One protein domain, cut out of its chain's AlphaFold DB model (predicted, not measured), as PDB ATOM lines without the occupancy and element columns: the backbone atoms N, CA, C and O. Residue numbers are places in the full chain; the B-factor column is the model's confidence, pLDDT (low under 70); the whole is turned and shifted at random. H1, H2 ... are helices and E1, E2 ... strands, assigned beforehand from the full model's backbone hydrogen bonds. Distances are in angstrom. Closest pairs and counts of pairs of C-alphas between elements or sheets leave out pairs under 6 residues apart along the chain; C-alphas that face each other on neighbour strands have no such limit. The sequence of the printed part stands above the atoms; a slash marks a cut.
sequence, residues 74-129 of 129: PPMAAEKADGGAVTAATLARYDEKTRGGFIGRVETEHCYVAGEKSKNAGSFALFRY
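Overview. This is residues 74 to 129 of the 129 residues of the protein "Oxidored_FMN domain-containing protein" of Pyramidobacter porci (UniProt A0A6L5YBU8). The domain has little regular structure: an elongated run of loops, with helix H1 towards one end, a small pair of parallel strands, E1 and E2, towards the other, and residues 99 to 104 sticking out beyond H1. The printed part has 56 residues, in the order H1, E1, E2; the class is mixed, with 17 residues in named elements. It is only just compact, close to loose, with a radius of gyration of the C-alphas of 12.1 A and spans of 38 by 20 by 19 A.

Along the chain. Residues 74 to 87 hold no named element. H1, residues 88 to 98, begins with C-alpha 88 at (-46.967, 27.922, 41.814) and is 15.4 A long. E1 is residues 111 to 113; E2, residues 124 to 126, ends with C-alpha 126 at (-38.931, 18.008, 30.443).

Arrangement. E1 and E2 are parallel neighbours at 34 degrees, with N 126 and O 112 within hydrogen-bond range at 2.8 A. In H1 every O i to N i+4 pair is within range. H1 and E2 are apart.

Size, cuts and confidence. The C-alphas farthest apart, of Gly 100 and Glu 116, are 38.6 A apart. The printed part has no cut. The link from H1 to E1 is long. Residues 114 to 122 and 129 have pLDDT under 70.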
ATOM      1  N   PRO A  74     -46.512  34.056  22.603       92.94
ATOM      2  CA  PRO A  74     -45.249  33.447  22.196       92.94
ATOM      3  C   PRO A  74     -44.512  32.825  23.395       92.94
ATOM      4  O   PRO A  74     -44.839  33.155  24.543       92.94
ATOM      5  N   PRO A  75     -43.477  31.994  23.156       89.75
ATOM      6  CA  PRO A  75     -42.597  31.511  24.214       89.75
ATOM      7  C   PRO A  75     -41.925  32.704  24.903       89.75
ATOM      8  O   PRO A  75     -41.084  33.394  24.332       89.75
ATOM      9  N   MET A  76     -42.326  32.969  26.145       83.06
ATOM     10  CA  MET A  76     -41.799  34.068  26.955       83.06
ATOM     11  C   MET A  76     -41.239  33.505  28.254       83.06
ATOM     12  O   MET A  76     -42.019  33.205  29.164       83.06
ATOM     13  N   ALA A  77     -39.911  33.408  28.338       77.25
ATOM     14  CA  ALA A  77     -39.207  32.972  29.539       77.25
ATOM     15  C   ALA A  77     -39.632  33.810  30.749       77.25
ATOM     16  O   ALA A  77     -39.634  35.042  30.701       77.25
ATOM     17  N   ALA A  78     -40.062  33.128  31.807       76.06
ATOM     18  CA  ALA A  78     -40.481  33.765  33.045       76.06
ATOM     19  C   ALA A  78     -39.406  33.693  34.131       76.06
ATOM     20  O   ALA A  78     -39.498  34.439  35.099       76.06
ATOM     21  N   GLU A  79     -38.445  32.776  33.980       81.31
ATOM     22  CA  GLU A  79     -37.438  32.443  34.995       81.31
ATOM     23  C   GLU A  79     -38.066  32.068  36.355       81.31
ATOM     24  O   GLU A  79     -37.503  32.319  37.416       81.31
ATOM     25  N   LYS A  80     -39.269  31.469  36.330       82.12
ATOM     26  CA  LYS A  80     -40.058  31.112  37.527       82.12
ATOM     27  C   LYS A  80     -40.008  29.628  37.899       82.12
ATOM     28  O   LYS A  80     -40.633  29.239  38.888       82.12
ATOM     29  N   ALA A  81     -39.339  28.794  37.107       83.19
ATOM     30  CA  ALA A  81     -39.182  27.377  37.418       83.19
ATOM     31  C   ALA A  81     -38.093  27.164  38.478       83.19
ATOM     32  O   ALA A  81     -37.106  27.896  38.521       83.19
ATOM     33  N   ASP A  82     -38.242  26.131  39.298       84.38
ATOM     34  CA  ASP A  82     -37.238  25.761  40.299       84.38
ATOM     35  C   ASP A  82     -36.560  24.457  39.881       84.38
ATOM     36  O   ASP A  82     -37.212  23.422  39.764       84.38
ATOM     37  N   GLY A  83     -35.269  24.521  39.544       80.38
ATOM     38  CA  GLY A  83     -34.508  23.354  39.082       80.38
ATOM     39  C   GLY A  83     -35.100  22.624  37.864       80.38
ATOM     40  O   GLY A  83     -34.889  21.423  37.717       80.38
ATOM     41  N   GLY A  84     -35.861  23.308  37.001       81.25
ATOM     42  CA  GLY A  84     -36.582  22.672  35.891       81.25
ATOM     43  C   GLY A  84     -38.052  22.355  36.173       81.25
ATOM     44  O   GLY A  84     -38.798  22.092  35.230       81.25
ATOM     45  N   ALA A  85     -38.485  22.401  37.436       84.69
ATOM     46  CA  ALA A  85     -39.827  22.017  37.856       84.69
ATOM     47  C   ALA A  85     -40.850  23.160  37.749       84.69
ATOM     48  O   ALA A  85     -40.541  24.344  37.916       84.69
ATOM     49  N   VAL A  86     -42.109  22.780  37.511       88.12
ATOM     50  CA  VAL A  86     -43.262  23.691  37.548       88.12
ATOM     51  C   VAL A  86     -43.481  24.172  38.984       88.12
ATOM     52  O   VAL A  86     -43.636  23.358  39.890       88.12
ATOM     53  N   THR A  87     -43.564  25.490  39.185       90.69
ATOM     54  CA  THR A  87     -43.861  26.102  40.491       90.69
ATOM     55  C   THR A  87     -45.235  26.778  40.495       90.69
ATOM     56  O   THR A  87     -45.824  27.055  39.445       90.69
ATOM     57  N   ALA A  88     -45.742  27.129  41.682       93.38
ATOM     58  CA  ALA A  88     -46.967  27.922  41.814       93.38
ATOM     59  C   ALA A  88     -46.869  29.281  41.092       93.38
ATOM     60  O   ALA A  88     -47.840  29.750  40.500       93.38
ATOM     61  N   ALA A  89     -45.682  29.895  41.081       90.69
ATOM     62  CA  ALA A  89     -45.444  31.168  40.408       90.69
ATOM     63  C   ALA A  89     -45.537  31.045  38.875       90.69
ATOM     64  O   ALA A  89     -45.977  31.987  38.204       90.69
ATOM     65  N   THR A  90     -45.161  29.889  38.320       89.38
ATOM     66  CA  THR A  90     -45.392  29.559  36.910       89.38
ATOM     67  C   THR A  90     -46.882  29.443  36.615       89.38
ATOM     68  O   THR A  90     -47.367  30.071  35.673       89.38
ATOM     69  N   LEU A  91     -47.617  28.672  37.417       92.50
ATOM     70  CA  LEU A  91     -49.055  28.476  37.213       92.50
ATOM     71  C   LEU A  91     -49.806  29.809  37.275       92.50
ATOM     72  O   LEU A  91     -50.565  30.128  36.362       92.50
ATOM     73  N   ALA A  92     -49.506  30.636  38.280       94.12
ATOM     74  CA  ALA A  92     -50.097  31.961  38.436       94.12
ATOM     75  C   ALA A  92     -49.867  32.863  37.213       94.12
ATOM     76  O   ALA A  92     -50.750  33.626  36.833       94.12
ATOM     77  N   ARG A  93     -48.702  32.763  36.558       90.81
ATOM     78  CA  ARG A  93     -48.411  33.523  35.333       90.81
ATOM     79  C   ARG A  93     -49.302  33.084  34.176       90.81
ATOM     80  O   ARG A  93     -49.849  33.941  33.487       90.81
ATOM     81  N   TYR A  94     -49.406  31.783  33.914       93.06
ATOM     82  CA  TYR A  94     -50.239  31.310  32.808       93.06
ATOM     83  C   TYR A  94     -51.719  31.579  33.081       93.06
ATOM     84  O   TYR A  94     -52.421  32.000  32.164       93.06
ATOM     85  N   ASP A  95     -52.166  31.455  34.330       94.44
ATOM     86  CA  ASP A  95     -53.518  31.843  34.729       94.44
ATOM     87  C   ASP A  95     -53.766  33.341  34.479       94.44
ATOM     88  O   ASP A  95     -54.686  33.698  33.751       94.44
ATOM     89  N   GLU A  96     -52.882  34.228  34.953       93.69
ATOM     90  CA  GLU A  96     -52.975  35.678  34.719       93.69
ATOM     91  C   GLU A  96     -53.052  36.025  33.223       93.69
ATOM     92  O   GLU A  96     -53.875  36.848  32.824       93.69
ATOM     93  N   LYS A  97     -52.210  35.403  32.383       91.12
ATOM     94  CA  LYS A  97     -52.140  35.713  30.944       91.12
ATOM     95  C   LYS A  97     -53.288  35.130  30.134       91.12
ATOM     96  O   LYS A  97     -53.646  35.705  29.110       91.12
ATOM     97  N   THR A  98     -53.849  34.004  30.559       93.50
ATOM     98  CA  THR A  98     -54.944  33.338  29.837       93.50
ATOM     99  C   THR A  98     -56.325  33.736  30.342       93.50
ATOM    100  O   THR A  98     -57.325  33.469  29.663       93.50
ATOM    101  N   ARG A  99     -56.392  34.431  31.484       95.00
ATOM    102  CA  ARG A  99     -57.629  34.951  32.065       95.00
ATOM    103  C   ARG A  99     -58.416  35.782  31.050       95.00
ATOM    104  O   ARG A  99     -57.872  36.607  30.320       95.00
ATOM    105  N   GLY A 100     -59.722  35.537  30.991       91.75
ATOM    106  CA  GLY A 100     -60.627  36.171  30.027       91.75
ATOM    107  C   GLY A 100     -60.717  35.458  28.675       91.75
ATOM    108  O   GLY A 100     -61.593  35.781  27.882       91.75
ATOM    109  N   GLY A 101     -59.872  34.455  28.404       89.88
ATOM    110  CA  GLY A 101     -60.067  33.562  27.263       89.88
ATOM    111  C   GLY A 101     -59.927  34.241  25.897       89.88
ATOM    112  O   GLY A 101     -60.500  33.761  24.922       89.88
ATOM    113  N   PHE A 102     -59.161  35.323  25.788       91.69
ATOM    114  CA  PHE A 102     -58.950  36.019  24.514       91.69
ATOM    115  C   PHE A 102     -57.868  35.381  23.647       91.69
ATOM    116  O   PHE A 102     -57.874  35.554  22.436       91.69
ATOM    117  N   ILE A 103     -56.942  34.633  24.240       93.81
ATOM    118  CA  ILE A 103     -55.816  34.029  23.523       93.81
ATOM    119  C   ILE A 103     -56.259  32.690  22.925       93.81
ATOM    120  O   ILE A 103     -56.834  31.849  23.622       93.81
ATOM    121  N   GLY A 104     -56.027  32.508  21.624       93.12
ATOM    122  CA  GLY A 104     -56.337  31.284  20.888       93.12
ATOM    123  C   GLY A 104     -55.360  30.151  21.186       93.12
ATOM    124  O   GLY A 104     -55.775  28.997  21.254       93.12
ATOM    125  N   ARG A 105     -54.080  30.475  21.409       94.12
ATOM    126  CA  ARG A 105     -53.033  29.505  21.759       94.12
ATOM    127  C   ARG A 105     -51.958  30.114  22.650       94.12
ATOM    128  O   ARG A 105     -51.562  31.260  22.460       94.12
ATOM    129  N   VAL A 106     -51.436  29.316  23.572       94.12
ATOM    130  CA  VAL A 106     -50.252  29.659  24.360       94.12
ATOM    131  C   VAL A 106     -49.135  28.703  23.996       94.12
ATOM    132  O   VAL A 106     -49.316  27.488  24.050       94.12
ATOM    133  N   GLU A 107     -47.992  29.250  23.610       92.81
ATOM    134  CA  GLU A 107     -46.750  28.499  23.518       92.81
ATOM    135  C   GLU A 107     -45.988  28.717  24.822       92.81
ATOM    136  O   GLU A 107     -45.717  29.854  25.217       92.81
ATOM    137  N   THR A 108     -45.724  27.624  25.540       90.19
ATOM    138  CA  THR A 108     -44.985  27.682  26.801       90.19
ATOM    139  C   THR A 108     -43.571  28.185  26.550       90.19
ATOM    140  O   THR A 108     -43.045  28.101  25.439       90.19
ATOM    141  N   GLU A 109     -42.946  28.717  27.591       86.44
ATOM    142  CA  GLU A 109     -41.542  29.109  27.536       86.44
ATOM    143  C   GLU A 109     -40.609  27.970  27.099       86.44
ATOM    144  O   GLU A 109     -40.986  26.798  27.060       86.44
ATOM    145  N   HIS A 110     -39.381  28.334  26.729       84.88
ATOM    146  CA  HIS A 110     -38.382  27.372  26.284       84.88
ATOM    147  C   HIS A 110     -38.109  26.329  27.379       84.88
ATOM    148  O   HIS A 110     -37.667  26.671  28.475       84.88
ATOM    149  N   CYS A 111     -38.349  25.056  27.057       82.69
ATOM    150  CA  CYS A 111     -38.100  23.925  27.946       82.69
ATOM    151  C   CYS A 111     -36.863  23.148  27.482       82.69
ATOM    152  O   CYS A 111     -36.764  22.775  26.310       82.69
ATOM    153  N   TYR A 112     -35.949  22.847  28.401       84.62
ATOM    154  CA  TYR A 112     -34.845  21.927  28.147       84.62
ATOM    155  C   TYR A 112     -35.348  20.479  28.129       84.62
ATOM    156  O   TYR A 112     -36.147  20.080  28.969       84.62
ATOM    157  N   VAL A 113     -34.867  19.670  27.187       82.62
ATOM    158  CA  VAL A 113     -35.084  18.212  27.196       82.62
ATOM    159  C   VAL A 113     -33.969  17.576  28.026       82.62
ATOM    160  O   VAL A 113     -32.817  17.988  27.889       82.62
ATOM    161  N   ALA A 114     -34.309  16.623  28.901       68.94
ATOM    162  CA  ALA A 114     -33.400  16.015  29.879       68.94
ATOM    163  C   ALA A 114     -31.974  15.731  29.343       68.94
ATOM    164  O   ALA A 114     -31.795  15.027  28.350       68.94
ATOM    165  N   GLY A 115     -30.976  16.297  30.039       65.81
ATOM    166  CA  GLY A 115     -29.530  16.255  29.776       65.81
ATOM    167  C   GLY A 115     -28.779  17.245  30.694       65.81
ATOM    168  O   GLY A 115     -29.412  17.977  31.456       65.81
ATOM    169  N   GLU A 116     -27.441  17.321  30.630       54.22
ATOM    170  CA  GLU A 116     -26.584  18.079  31.580       54.22
ATOM    171  C   GLU A 116     -26.859  19.598  31.706       54.22
ATOM    172  O   GLU A 116     -26.334  20.246  32.614       54.22
ATOM    173  N   LYS A 117     -27.680  20.187  30.826       51.97
ATOM    174  CA  LYS A 117     -27.895  21.643  30.721       51.97
ATOM    175  C   LYS A 117     -29.090  22.193  31.515       51.97
ATOM    176  O   LYS A 117     -29.340  23.392  31.464       51.97
ATOM    177  N   SER A 118     -29.793  21.366  32.291       54.03
ATOM    178  CA  SER A 118     -30.927  21.788  33.137       54.03
ATOM    179  C   SER A 118     -30.490  22.452  34.460       54.03
ATOM    180  O   SER A 118     -30.994  22.105  35.525       54.03
ATOM    181  N   LYS A 119     -29.497  23.352  34.433       53.47
ATOM    182  CA  LYS A 119     -28.864  23.887  35.659       53.47
ATOM    183  C   LYS A 119     -29.067  25.383  35.909       53.47
ATOM    184  O   LYS A 119     -28.635  25.864  36.951       53.47
ATOM    185  N   ASN A 120     -29.736  26.115  35.017       60.69
ATOM    186  CA  ASN A 120     -30.090  27.504  35.312       60.69
ATOM    187  C   ASN A 120     -31.377  27.552  36.139       60.69
ATOM    188  O   ASN A 120     -32.449  27.177  35.655       60.69
ATOM    189  N   ALA A 121     -31.254  28.032  37.379       59.84
ATOM    190  CA  ALA A 121     -32.385  28.378  38.231       59.84
ATOM    191  C   ALA A 121     -33.332  29.307  37.450       59.84
ATOM    192  O   ALA A 121     -32.885  30.295  36.869       59.84
ATOM    193  N   GLY A 122     -34.612  28.946  37.355       65.38
ATOM    194  CA  GLY A 122     -35.630  29.703  36.621       65.38
ATOM    195  C   GLY A 122     -36.174  29.035  35.352       65.38
ATOM    196  O   GLY A 122     -37.310  29.320  34.970       65.38
ATOM    197  N   SER A 123     -35.425  28.148  34.688       74.88
ATOM    198  CA  SER A 123     -35.825  27.580  33.380       74.88
ATOM    199  C   SER A 123     -36.596  26.262  33.484       74.88
ATOM    200  O   SER A 123     -36.350  25.483  34.398       74.88
ATOM    201  N   PHE A 124     -37.490  25.979  32.527       81.12
ATOM    202  CA  PHE A 124     -38.252  24.723  32.464       81.12
ATOM    203  C   PHE A 124     -37.436  23.540  31.952       81.12
ATOM    204  O   PHE A 124     -36.616  23.692  31.043       81.12
ATOM    205  N   ALA A 125     -37.743  22.340  32.451       82.19
ATOM    206  CA  ALA A 125     -37.207  21.091  31.928       82.19
ATOM    207  C   ALA A 125     -38.281  20.001  31.781       82.19
ATOM    208  O   ALA A 125     -39.184  19.856  32.601       82.19
ATOM    209  N   LEU A 126     -38.161  19.218  30.711       82.12
ATOM    210  CA  LEU A 126     -38.931  18.008  30.443       82.12
ATOM    211  C   LEU A 126     -38.067  16.800  30.797       82.12
ATOM    212  O   LEU A 126     -37.172  16.410  30.041       82.12
ATOM    213  N   PHE A 127     -38.349  16.217  31.960       78.31
ATOM    214  CA  PHE A 127     -37.742  14.972  32.407       78.31
ATOM    215  C   PHE A 127     -38.516  13.784  31.838       78.31
ATOM    216  O   PHE A 127     -39.747  13.758  31.880       78.31
ATOM    217  N   ARG A 128     -37.796  12.804  31.281       70.38
ATOM    218  CA  ARG A 128     -38.377  11.485  31.029       70.38
ATOM    219  C   ARG A 128     -38.374  10.716  32.346       70.38
ATOM    220  O   ARG A 128     -37.315  10.593  32.955       70.38
ATOM    221  N   TYR A 129     -39.554  10.261  32.751       58.62
ATOM    222  CA  TYR A 129     -39.727   9.235  33.775       58.62
ATOM    223  C   TYR A 129     -39.572   7.850  33.149       58.62
ATOM    224  O   TYR A 129     -39.929   7.718  31.952       58.62
TER     225      TYR A 129